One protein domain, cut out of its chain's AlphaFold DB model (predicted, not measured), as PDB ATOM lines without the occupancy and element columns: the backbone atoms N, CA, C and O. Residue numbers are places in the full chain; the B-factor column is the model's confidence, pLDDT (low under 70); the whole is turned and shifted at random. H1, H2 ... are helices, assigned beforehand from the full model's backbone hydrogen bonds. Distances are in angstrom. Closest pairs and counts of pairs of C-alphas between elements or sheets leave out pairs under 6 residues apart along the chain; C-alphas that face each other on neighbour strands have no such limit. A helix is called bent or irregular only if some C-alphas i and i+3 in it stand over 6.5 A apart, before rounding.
ATOM      1  N   ASP A   2      11.898 -42.076 -27.263       62.22
ATOM      2  CA  ASP A   2      11.682 -43.528 -27.387       62.22
ATOM      3  C   ASP A   2      12.925 -44.367 -27.039       62.22
ATOM      4  O   ASP A   2      12.844 -45.216 -26.168       62.22
ATOM      5  N   GLU A   3      14.105 -44.042 -27.582       71.62
ATOM      6  CA  GLU A   3      15.360 -44.757 -27.263       71.62
ATOM      7  C   GLU A   3      15.760 -44.650 -25.777       71.62
ATOM      8  O   GLU A   3      16.137 -45.633 -25.147       71.62
ATOM      9  N   MET A   4      15.595 -43.461 -25.182       68.19
ATOM     10  CA  MET A   4      15.811 -43.239 -23.747       68.19
ATOM     11  C   MET A   4      14.778 -43.997 -22.904       68.19
ATOM     12  O   MET A   4      15.079 -44.418 -21.792       68.19
ATOM     13  N   LEU A   5      13.554 -44.151 -23.411       64.62
ATOM     14  CA  LEU A   5      12.485 -44.863 -22.727       64.62
ATOM     15  C   LEU A   5      12.711 -46.368 -22.769       64.62
ATOM     16  O   LEU A   5      12.560 -47.013 -21.743       64.62
ATOM     17  N   ASP A   6      13.112 -46.911 -23.914       72.19
ATOM     18  CA  ASP A   6      13.453 -48.324 -24.059       72.19
ATOM     19  C   ASP A   6      14.619 -48.693 -23.135       72.19
ATOM     20  O   ASP A   6      14.568 -49.715 -22.453       72.19
ATOM     21  N   GLU A   7      15.623 -47.817 -23.021       73.06
ATOM     22  CA  GLU A   7      16.724 -47.973 -22.068       73.06
ATOM     23  C   GLU A   7      16.234 -47.891 -20.609       73.06
ATOM     24  O   GLU A   7      16.554 -48.758 -19.792       73.06
ATOM     25  N   LEU A   8      15.408 -46.892 -20.270       67.00
ATOM     26  CA  LEU A   8      14.828 -46.740 -18.929       67.00
ATOM     27  C   LEU A   8      13.932 -47.922 -18.543       67.00
ATOM     28  O   LEU A   8      13.956 -48.340 -17.387       67.00
ATOM     29  N   LEU A   9      13.165 -48.468 -19.484       66.56
ATOM     30  CA  LEU A   9      12.272 -49.599 -19.262       66.56
ATOM     31  C   LEU A   9      13.032 -50.909 -19.157       66.56
ATOM     32  O   LEU A   9      12.755 -51.668 -18.233       66.56
ATOM     33  N   ALA A  10      14.035 -51.133 -20.007       71.38
ATOM     34  CA  ALA A  10      14.923 -52.284 -19.892       71.38
ATOM     35  C   ALA A  10      15.594 -52.324 -18.508       71.38
ATOM     36  O   ALA A  10      15.568 -53.356 -17.839       71.38
ATOM     37  N   MET A  11      16.102 -51.180 -18.035       64.62
ATOM     38  CA  MET A  11      16.689 -51.056 -16.696       64.62
ATOM     39  C   MET A  11      15.659 -51.137 -15.564       64.62
ATOM     40  O   MET A  11      15.991 -51.572 -14.464       64.62
ATOM     41  N   ALA A  12      14.424 -50.676 -15.784       59.31
ATOM     42  CA  ALA A  12      13.381 -50.723 -14.768       59.31
ATOM     43  C   ALA A  12      12.847 -52.139 -14.562       59.31
ATOM     44  O   ALA A  12      12.533 -52.467 -13.428       59.31
ATOM     45  N   THR A  13      12.767 -52.966 -15.610       61.72
ATOM     46  CA  THR A  13      12.224 -54.334 -15.535       61.72
ATOM     47  C   THR A  13      13.175 -55.370 -14.929       61.72
ATOM     48  O   THR A  13      12.733 -56.468 -14.585       61.72
ATOM     49  N   ASP A  14      14.458 -55.041 -14.761       61.75
ATOM     50  CA  ASP A  14      15.441 -55.921 -14.122       61.75
ATOM     51  C   ASP A  14      15.398 -55.757 -12.589       61.75
ATOM     52  O   ASP A  14      16.175 -55.034 -11.968       61.75
ATOM     53  N   HIS A  15      14.389 -56.372 -11.963       55.97
ATOM     54  CA  HIS A  15      14.047 -56.199 -10.542       55.97
ATOM     55  C   HIS A  15      14.899 -57.029  -9.558       55.97
ATOM     56  O   HIS A  15      14.446 -57.303  -8.444       55.97
ATOM     57  N   THR A  16      16.103 -57.478  -9.929       48.94
ATOM     58  CA  THR A  16      16.876 -58.409  -9.088       48.94
ATOM     59  C   THR A  16      18.133 -57.780  -8.463       48.94
ATOM     60  O   THR A  16      19.156 -57.592  -9.109       48.94
ATOM     61  N   GLY A  17      18.080 -57.504  -7.152       55.72
ATOM     62  CA  GLY A  17      19.264 -57.383  -6.284       55.72
ATOM     63  C   GLY A  17      19.976 -56.022  -6.193       55.72
ATOM     64  O   GLY A  17      19.438 -54.975  -6.536       55.72
ATOM     65  N   GLU A  18      21.214 -56.079  -5.686       55.25
ATOM     66  CA  GLU A  18      22.149 -54.994  -5.305       55.25
ATOM     67  C   GLU A  18      22.379 -53.926  -6.401       55.25
ATOM     68  O   GLU A  18      22.748 -52.783  -6.124       55.25
ATOM     69  N   ALA A  19      22.113 -54.263  -7.667       59.97
ATOM     70  CA  ALA A  19      22.138 -53.319  -8.783       59.97
ATOM     71  C   ALA A  19      21.021 -52.260  -8.688       59.97
ATOM     72  O   ALA A  19      21.209 -51.119  -9.114       59.97
ATOM     73  N   TYR A  20      19.880 -52.605  -8.087       62.59
ATOM     74  CA  TYR A  20      18.723 -51.723  -7.959       62.59
ATOM     75  C   TYR A  20      18.995 -50.526  -7.040       62.59
ATOM     76  O   TYR A  20      18.713 -49.384  -7.409       62.59
ATOM     77  N   GLU A  21      19.600 -50.771  -5.872       66.62
ATOM     78  CA  GLU A  21      19.939 -49.723  -4.900       66.62
ATOM     79  C   GLU A  21      20.969 -48.737  -5.467       66.62
ATOM     80  O   GLU A  21      20.833 -47.525  -5.297       66.62
ATOM     81  N   ASN A  22      21.943 -49.239  -6.231       72.00
ATOM     82  CA  ASN A  22      22.989 -48.420  -6.846       72.00
ATOM     83  C   ASN A  22      22.485 -47.568  -8.024       72.00
ATOM     84  O   ASN A  22      23.009 -46.480  -8.271       72.00
ATOM     85  N   LEU A  23      21.466 -48.032  -8.751       74.00
ATOM     86  CA  LEU A  23      20.903 -47.313  -9.898       74.00
ATOM     87  C   LEU A  23      19.805 -46.310  -9.510       74.00
ATOM     88  O   LEU A  23      19.489 -45.418 -10.299       74.00
ATOM     89  N   ASN A  24      19.219 -46.417  -8.314       77.69
ATOM     90  CA  ASN A  24      18.095 -45.574  -7.895       77.69
ATOM     91  C   ASN A  24      18.378 -44.056  -7.957       77.69
ATOM     92  O   ASN A  24      17.604 -43.342  -8.599       77.69
ATOM     93  N   PRO A  25      19.511 -43.540  -7.430       82.56
ATOM     94  CA  PRO A  25      19.792 -42.099  -7.426       82.56
ATOM     95  C   PRO A  25      19.940 -41.484  -8.825       82.56
ATOM     96  O   PRO A  25      19.750 -40.282  -8.999       82.56
ATOM     97  N   VAL A  26      20.294 -42.295  -9.827       84.31
ATOM     98  CA  VAL A  26      20.493 -41.847 -11.214       84.31
ATOM     99  C   VAL A  26      19.195 -41.922 -12.014       84.31
ATOM    100  O   VAL A  26      18.945 -41.076 -12.875       84.31
ATOM    101  N   LEU A  27      18.367 -42.933 -11.752       83.19
ATOM    102  CA  LEU A  27      17.175 -43.210 -12.548       83.19
ATOM    103  C   LEU A  27      15.957 -42.403 -12.106       83.19
ATOM    104  O   LEU A  27      15.202 -41.970 -12.975       83.19
ATOM    105  N   THR A  28      15.792 -42.122 -10.811       87.81
ATOM    106  CA  THR A  28      14.641 -41.347 -10.316       87.81
ATOM    107  C   THR A  28      14.536 -39.956 -10.957       87.81
ATOM    108  O   THR A  28      13.498 -39.680 -11.558       87.81
ATOM    109  N   PRO A  29      15.598 -39.120 -11.010       90.50
ATOM    110  CA  PRO A  29      15.506 -37.806 -11.655       90.50
ATOM    111  C   PRO A  29      15.182 -37.880 -13.154       90.50
ATOM    112  O   PRO A  29      14.529 -36.992 -13.701       90.50
ATOM    113  N   ARG A  30      15.634 -38.942 -13.840       89.44
ATOM    114  CA  ARG A  30      15.343 -39.159 -15.267       89.44
ATOM    115  C   ARG A  30      13.884 -39.549 -15.492       89.44
ATOM    116  O   ARG A  30      13.281 -39.073 -16.449       89.44
ATOM    117  N   LEU A  31      13.329 -40.390 -14.621       88.50
ATOM    118  CA  LEU A  31      11.916 -40.765 -14.653       88.50
ATOM    119  C   LEU A  31      11.021 -39.558 -14.358       88.50
ATOM    120  O   LEU A  31      10.066 -39.335 -15.097       88.50
ATOM    121  N   ASP A  32      11.361 -38.749 -13.354       92.00
ATOM    122  CA  ASP A  32      10.607 -37.538 -13.013       92.00
ATOM    123  C   ASP A  32      10.615 -36.535 -14.179       92.00
ATOM    124  O   ASP A  32       9.565 -36.023 -14.569       92.00
ATOM    125  N   ALA A  33      11.773 -36.317 -14.814       92.25
ATOM    126  CA  ALA A  33      11.878 -35.466 -16.000       92.25
ATOM    127  C   ALA A  33      11.078 -36.013 -17.199       92.25
ATOM    128  O   ALA A  33      10.455 -35.243 -17.931       92.25
ATOM    129  N   ALA A  34      11.071 -37.335 -17.403       89.81
ATOM    130  CA  ALA A  34      10.291 -37.971 -18.464       89.81
ATOM    131  C   ALA A  34       8.778 -37.856 -18.216       89.81
ATOM    132  O   ALA A  34       8.028 -37.552 -19.145       89.81
ATOM    133  N   LEU A  35       8.332 -38.057 -16.972       91.38
ATOM    134  CA  LEU A  35       6.942 -37.852 -16.564       91.38
ATOM    135  C   LEU A  35       6.520 -36.397 -16.776       91.38
ATOM    136  O   LEU A  35       5.454 -36.148 -17.334       91.38
ATOM    137  N   GLU A  36       7.356 -35.437 -16.384       94.25
ATOM    138  CA  GLU A  36       7.083 -34.013 -16.581       94.25
ATOM    139  C   GLU A  36       6.916 -33.664 -18.066       94.25
ATOM    140  O   GLU A  36       5.909 -33.070 -18.455       94.25
ATOM    141  N   ALA A  37       7.856 -34.099 -18.913       91.69
ATOM    142  CA  ALA A  37       7.793 -33.880 -20.356       91.69
ATOM    143  C   ALA A  37       6.541 -34.514 -20.984       91.69
ATOM    144  O   ALA A  37       5.901 -33.917 -21.850       91.69
ATOM    145  N   LEU A  38       6.156 -35.710 -20.527       90.50
ATOM    146  CA  LEU A  38       4.931 -36.373 -20.963       90.50
ATOM    147  C   LEU A  38       3.679 -35.586 -20.545       90.50
ATOM    148  O   LEU A  38       2.765 -35.426 -21.352       90.50
ATOM    149  N   GLY A  39       3.637 -35.075 -19.313       91.50
ATOM    150  CA  GLY A  39       2.545 -34.231 -18.820       91.50
ATOM    151  C   GLY A  39       2.358 -32.972 -19.664       91.50
ATOM    152  O   GLY A  39       1.242 -32.676 -20.094       91.50
ATOM    153  N   GLN A  40       3.460 -32.295 -19.997       93.25
ATOM    154  CA  GLN A  40       3.455 -31.121 -20.876       93.25
ATOM    155  C   GLN A  40       2.916 -31.457 -22.272       93.25
ATOM    156  O   GLN A  40       1.994 -30.795 -22.741       93.25
ATOM    157  N   GLN A  41       3.391 -32.542 -22.892       90.62
ATOM    158  CA  GLN A  41       2.885 -32.992 -24.197       90.62
ATOM    159  C   GLN A  41       1.384 -33.309 -24.178       90.62
ATOM    160  O   GLN A  41       0.676 -33.021 -25.144       90.62
ATOM    161  N   LEU A  42       0.882 -33.922 -23.099       90.19
ATOM    162  CA  LEU A  42      -0.548 -34.202 -22.940       90.19
ATOM    163  C   LEU A  42      -1.369 -32.910 -22.840       90.19
ATOM    164  O   LEU A  42      -2.439 -32.830 -23.447       90.19
ATOM    165  N   SER A  43      -0.858 -31.910 -22.118       91.75
ATOM    166  CA  SER A  43      -1.485 -30.591 -22.001       91.75
ATOM    167  C   SER A  43      -1.527 -29.871 -23.349       91.75
ATOM    168  O   SER A  43      -2.598 -29.459 -23.790       91.75
ATOM    169  N   GLU A  44      -0.396 -29.806 -24.055       92.44
ATOM    170  CA  GLU A  44      -0.295 -29.192 -25.385       92.44
ATOM    171  C   GLU A  44      -1.232 -29.864 -26.398       92.44
ATOM    172  O   GLU A  44      -1.935 -29.191 -27.152       92.44
ATOM    173  N   ALA A  45      -1.295 -31.201 -26.399       88.44
ATOM    174  CA  ALA A  45      -2.195 -31.945 -27.275       88.44
ATOM    175  C   ALA A  45      -3.672 -31.639 -26.977       88.44
ATOM    176  O   ALA A  45      -4.463 -31.458 -27.908       88.44
ATOM    177  N   ARG A  46      -4.042 -31.537 -25.690       90.00
ATOM    178  CA  ARG A  46      -5.396 -31.160 -25.255       90.00
ATOM    179  C   ARG A  46      -5.750 -29.747 -25.715       90.00
ATOM    180  O   ARG A  46      -6.822 -29.566 -26.289       90.00
ATOM    181  N   GLU A  47      -4.864 -28.776 -25.506       92.06
ATOM    182  CA  GLU A  47      -5.053 -27.384 -25.944       92.06
ATOM    183  C   GLU A  47      -5.178 -27.271 -27.468       92.06
ATOM    184  O   GLU A  47      -6.016 -26.525 -27.974       92.06
ATOM    185  N   ALA A  48      -4.407 -28.070 -28.207       92.38
ATOM    186  CA  ALA A  48      -4.480 -28.146 -29.662       92.38
ATOM    187  C   ALA A  48      -5.709 -28.919 -30.186       92.38
ATOM    188  O   ALA A  48      -5.944 -28.941 -31.395       92.38
ATOM    189  N   GLY A  49      -6.481 -29.583 -29.317       89.88
ATOM    190  CA  GLY A  49      -7.599 -30.446 -29.710       89.88
ATOM    191  C   GLY A  49      -7.170 -31.694 -30.494       89.88
ATOM    192  O   GLY A  49      -7.964 -32.245 -31.260       89.88
ATOM    193  N   VAL A  50      -5.919 -32.136 -30.338       88.31
ATOM    194  CA  VAL A  50      -5.347 -33.283 -31.055       88.31
ATOM    195  C   VAL A  50      -5.281 -34.498 -30.121       88.31
ATOM    196  O   VAL A  50      -4.920 -34.360 -28.952       88.31
ATOM    197  N   PRO A  51      -5.582 -35.721 -30.601       78.69
ATOM    198  CA  PRO A  51      -5.398 -36.923 -29.800       78.69
ATOM    199  C   PRO A  51      -3.935 -37.083 -29.377       78.69
ATOM    200  O   PRO A  51      -3.037 -37.161 -30.220       78.69
ATOM    201  N   ALA A  52      -3.694 -37.187 -28.073       75.62
ATOM    202  CA  ALA A  52      -2.362 -37.462 -27.559       75.62
ATOM    203  C   ALA A  52      -1.877 -38.852 -28.003       75.62
ATOM    204  O   ALA A  52      -2.461 -39.874 -27.631       75.62
ATOM    205  N   ARG A  53      -0.776 -38.892 -28.764       70.44
ATOM    206  CA  ARG A  53      -0.104 -40.137 -29.187       70.44
ATOM    207  C   ARG A  53       0.638 -40.836 -28.045       70.44
ATOM    208  O   ARG A  53       0.945 -42.014 -28.143       70.44
ATOM    209  N   SER A  54       0.885 -40.129 -26.949       65.12
ATOM    210  CA  SER A  54       1.782 -40.536 -25.866       65.12
ATOM    211  C   SER A  54       1.155 -41.493 -24.835       65.12
ATOM    212  O   SER A  54       1.761 -41.777 -23.804       65.12
ATOM    213  N   GLY A  55      -0.066 -41.988 -25.079       63.62
ATOM    214  CA  GLY A  55      -0.800 -42.839 -24.132       63.62
ATOM    215  C   GLY A  55      -0.110 -44.172 -23.820       63.62
ATOM    216  O   GLY A  55      -0.241 -44.672 -22.704       63.62
ATOM    217  N   ASP A  56       0.663 -44.701 -24.767       70.75
ATOM    218  CA  ASP A  56       1.330 -46.001 -24.630       70.75
ATOM    219  C   ASP A  56       2.539 -45.946 -23.676       70.75
ATOM    220  O   ASP A  56       2.888 -46.953 -23.063       70.75
ATOM    221  N   LEU A  57       3.129 -44.760 -23.477       78.62
ATOM    222  CA  LEU A  57       4.311 -44.558 -22.625       78.62
ATOM    223  C   LEU A  57       3.968 -44.257 -21.161       78.62
ATOM    224  O   LEU A  57       4.816 -44.379 -20.278       78.62
ATOM    225  N   LEU A  58       2.719 -43.878 -20.892       83.69
ATOM    226  CA  LEU A  58       2.276 -43.470 -19.561       83.69
ATOM    227  C   LEU A  58       2.324 -44.632 -18.564       83.69
ATOM    228  O   LEU A  58       2.806 -44.471 -17.448       83.69
ATOM    229  N   HIS A  59       1.861 -45.812 -18.984       82.69
ATOM    230  CA  HIS A  59       1.830 -47.004 -18.138       82.69
ATOM    231  C   HIS A  59       3.235 -47.433 -17.680       82.69
ATOM    232  O   HIS A  59       3.456 -47.487 -16.471       82.69
ATOM    233  N   PRO A  60       4.202 -47.667 -18.586       83.12
ATOM    234  CA  PRO A  60       5.535 -48.105 -18.187       83.12
ATOM    235  C   PRO A  60       6.278 -47.105 -17.284       83.12
ATOM    236  O   PRO A  60       6.944 -47.519 -16.337       83.12
ATOM    237  N   LEU A  61       6.130 -45.793 -17.517       84.62
ATOM    238  CA  LEU A  61       6.750 -44.763 -16.671       84.62
ATOM    239  C   LEU A  61       6.139 -44.714 -15.266       84.62
ATOM    240  O   LEU A  61       6.870 -44.628 -14.280       84.62
ATOM    241  N   PHE A  62       4.811 -44.803 -15.169       87.94
ATOM    242  CA  PHE A  62       4.106 -44.862 -13.888       87.94
ATOM    243  C   PHE A  62       4.511 -46.103 -13.094       87.94
ATOM    244  O   PHE A  62       4.782 -46.009 -11.900       87.94
ATOM    245  N   GLU A  63       4.594 -47.259 -13.756       85.75
ATOM    246  CA  GLU A  63       5.045 -48.502 -13.131       85.75
ATOM    247  C   GLU A  63       6.475 -48.376 -12.609       85.75
ATOM    248  O   GLU A  63       6.718 -48.639 -11.432       85.75
ATOM    249  N   ALA A  64       7.397 -47.913 -13.459       84.00
ATOM    250  CA  ALA A  64       8.799 -47.738 -13.105       84.00
ATOM    251  C   ALA A  64       8.978 -46.765 -11.936       84.00
ATOM    252  O   ALA A  64       9.825 -47.003 -11.080       84.00
ATOM    253  N   ARG A  65       8.181 -45.690 -11.877       88.94
ATOM    254  CA  ARG A  65       8.246 -44.710 -10.790       88.94
ATOM    255  C   ARG A  65       7.633 -45.227  -9.491       88.94
ATOM    256  O   ARG A  65       8.206 -44.979  -8.434       88.94
ATOM    257  N   ALA A  66       6.509 -45.943  -9.552       85.88
ATOM    258  CA  ALA A  66       5.757 -46.376  -8.370       85.88
ATOM    259  C   ALA A  66       6.491 -47.402  -7.488       85.88
ATOM    260  O   ALA A  66       6.166 -47.536  -6.314       85.88
ATOM    261  N   ILE A  67       7.442 -48.151  -8.050       82.62
ATOM    262  CA  ILE A  67       8.177 -49.219  -7.345       82.62
ATOM    263  C   ILE A  67       9.503 -48.758  -6.720       82.62
ATOM    264  O   ILE A  67      10.123 -49.537  -6.003       82.62
ATOM    265  N   ARG A  68       9.965 -47.538  -7.031       77.75
ATOM    266  CA  ARG A  68      11.339 -47.063  -6.760       77.75
ATOM    267  C   ARG A  68      11.603 -46.643  -5.326       77.75
ATOM    268  O   ARG A  68      12.690 -46.890  -4.808       77.75
ATOM    269  N   ASP A  69      10.648 -45.965  -4.717       77.88
ATOM    270  CA  ASP A  69      10.770 -45.385  -3.387       77.88
ATOM    271  C   ASP A  69       9.392 -45.317  -2.711       77.88
ATOM    272  O   ASP A  69       8.351 -45.532  -3.340       77.88
ATOM    273  N   ALA A  70       9.392 -45.048  -1.402       76.94
ATOM    274  CA  ALA A  70       8.162 -44.873  -0.633       76.94
ATOM    275  C   ALA A  70       7.326 -43.683  -1.145       76.94
ATOM    276  O   ALA A  70       6.098 -43.739  -1.113       76.94
ATOM    277  N   ASP A  71       7.997 -42.666  -1.691       85.50
ATOM    278  CA  ASP A  71       7.400 -41.410  -2.153       85.50
ATOM    279  C   ASP A  71       6.864 -41.495  -3.595       85.50
ATOM    280  O   ASP A  71       6.346 -40.523  -4.143       85.50
ATOM    281  N   GLY A  72       6.974 -42.650  -4.256       87.62
ATOM    282  CA  GLY A  72       6.668 -42.756  -5.679       87.62
ATOM    283  C   GLY A  72       5.194 -42.570  -5.985       87.62
ATOM    284  O   GLY A  72       4.844 -41.968  -6.998       87.62
ATOM    285  N   LEU A  73       4.317 -43.017  -5.086       88.56
ATOM    286  CA  LEU A  73       2.896 -42.686  -5.178       88.56
ATOM    287  C   LEU A  73       2.632 -41.200  -4.972       88.56
ATOM    288  O   LEU A  73       1.679 -40.678  -5.552       88.56
ATOM    289  N   ASP A  74       3.465 -40.533  -4.182       88.94
ATOM    290  CA  ASP A  74       3.275 -39.131  -3.866       88.94
ATOM    291  C   ASP A  74       3.583 -38.264  -5.078       88.94
ATOM    292  O   ASP A  74       2.729 -37.486  -5.501       88.94
ATOM    293  N   VAL A  75       4.715 -38.530  -5.730       90.75
ATOM    294  CA  VAL A  75       5.099 -37.896  -6.998       90.75
ATOM    295  C   VAL A  75       4.066 -38.149  -8.098       90.75
ATOM    296  O   VAL A  75       3.713 -37.235  -8.843       90.75
ATOM    297  N   LEU A  76       3.548 -39.377  -8.211       92.06
ATOM    298  CA  LEU A  76       2.512 -39.695  -9.199       92.06
ATOM    299  C   LEU A  76       1.176 -39.012  -8.880       92.06
ATOM    300  O   LEU A  76       0.471 -38.595  -9.800       92.06
ATOM    301  N   GLY A  77       0.841 -38.865  -7.598       90.62
ATOM    302  CA  GLY A  77      -0.294 -38.067  -7.143       90.62
ATOM    303  C   GLY A  77      -0.150 -36.604  -7.558       90.62
ATOM    304  O   GLY A  77      -1.029 -36.079  -8.237       90.62
ATOM    305  N   ASP A  78       0.984 -35.977  -7.248       91.50
ATOM    306  CA  ASP A  78       1.268 -34.581  -7.605       91.50
ATOM    307  C   ASP A  78       1.271 -34.365  -9.124       91.50
ATOM    308  O   ASP A  78       0.829 -33.333  -9.638       91.50
ATOM    309  N   TRP A  79       1.756 -35.352  -9.881       93.94
ATOM    310  CA  TRP A  79       1.666 -35.336 -11.335       93.94
ATOM    311  C   TRP A  79       0.207 -35.376 -11.809       93.94
ATOM    312  O   TRP A  79      -0.162 -34.631 -12.716       93.94
ATOM    313  N   LEU A  80      -0.645 -36.200 -11.192       91.62
ATOM    314  CA  LEU A  80      -2.067 -36.287 -11.532       91.62
ATOM    315  C   LEU A  80      -2.852 -35.034 -11.147       91.62
ATOM    316  O   LEU A  80      -3.777 -34.679 -11.873       91.62
ATOM    317  N   ASP A  81      -2.488 -34.339 -10.074       92.19
ATOM    318  CA  ASP A  81      -3.091 -33.041  -9.760       92.19
ATOM    319  C   ASP A  81      -2.769 -31.997 -10.838       92.19
ATOM    320  O   ASP A  81      -3.628 -31.194 -11.197       92.19
ATOM    321  N   ARG A  82      -1.557 -32.035 -11.408       93.88
ATOM    322  CA  ARG A  82      -1.132 -31.096 -12.459       93.88
ATOM    323  C   ARG A  82      -1.676 -31.445 -13.843       93.88
ATOM    324  O   ARG A  82      -2.115 -30.562 -14.572       93.88
ATOM    325  N   TYR A  83      -1.645 -32.723 -14.213       93.06
ATOM    326  CA  TYR A  83      -1.878 -33.175 -15.590       93.06
ATOM    327  C   TYR A  83      -3.078 -34.112 -15.744       93.06
ATOM    328  O   TYR A  83      -3.456 -34.465 -16.863       93.06
ATOM    329  N   GLY A  84      -3.711 -34.524 -14.646       88.56
ATOM    330  CA  GLY A  84      -4.748 -35.552 -14.652       88.56
ATOM    331  C   GLY A  84      -5.991 -35.171 -15.444       88.56
ATOM    332  O   GLY A  84      -6.671 -36.060 -15.946       88.56
TER     333      GLY A  84
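AT A GLANCE: This is residues 2 to 84 of the 410 residues of the protein "Tetratricopeptide (TPR) repeat protein" of Nocardioides panaciterrulae (UniProt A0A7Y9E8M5). Look first for one long helix, H2, which makes the long axis; the short helix H3 folds back beside it, and two more short helices lie on opposite sides of this pair, H4 on one and H1 at a slant on the other. Together they make a four-helix bundle that is up and down, each helix running against the one before it in the chain. The printed part has 83 residues with four named helices, in the order H1, H2, H3, H4, and no named strand, and its class is all helix. It is compact, with a radius of gyration of the C-alphas of 13.4 A, yet elongated, with spans of 46 by 26 by 16 A.

HOW THE PARTS SIT: Begin with H2, residues 19 to 47, which has a kink of 54 degrees near residue 26 and is irregular, C-alphas 22 and 25 being 7.1 A apart. With residues 28 to 38 alone it touches H3, residues 55 to 66; look at Leu 31 and Arg 65, their closest C-alphas, 6.6 A apart. This pair is a helical hairpin, opposite ways at a tilt of 35.4 degrees, only just steep. H3 is the hub, touching three helices, and is only just irregular, with C-alphas 56 and 59 at 6.6 A. H4, residues 72 to 84, forms a second helical hairpin with H3, at a shallow tilt of 32 degrees; their closest C-alphas, those of Ala 66 and Gly 72, are 4.6 A apart. H4 also touches H2, the same way at a shallow tilt of 11 degrees, closest at the C-alphas of Gly 39 and Tyr 83, 5.6 A apart. H1, residues 2 to 13, touches H3 with residues 9 to 13 alone, the same way at a steep tilt of 38 degrees, closest at the C-alphas of Ala 12 and Ala 64, 5.7 A apart. H1 and H2 are close but not clearly touching, with the C-alphas of Leu 8 and Leu 27 closest at 7.7 A. H1 and H4 are apart. Every O i to N i+4 pair is within hydrogen-bond range in H1 and H4; in H2 it is 21 of 25 and in H3 6 of 8.

IN THESE COORDINATES: Find C-alpha 19 at (22.138, -53.319, -8.783); from there H2 runs 41.3 A to C-alpha 47 at (-5.053, -27.384, -25.944). H1 begins at C-alpha 2, at (11.682, -43.528, -27.387), and is 16.0 A long; H3 is 17.4 A. H4 is 16.2 A long and ends at C-alpha 84, at (-4.748, -35.552, -14.652).

THE WHOLE: Look just before and after H2 for the two C-alphas farthest apart, those of Glu 18 and Gly 49, at 45.6 A. The printed part has no cut. The links H1 to H2 and H3 to H4 are tight, and H2 to H3 is short. The mean pLDDT of the printed part is 80.5; it is under 70 at 18 residues, among them residues 11 to 21 and 54 to 55.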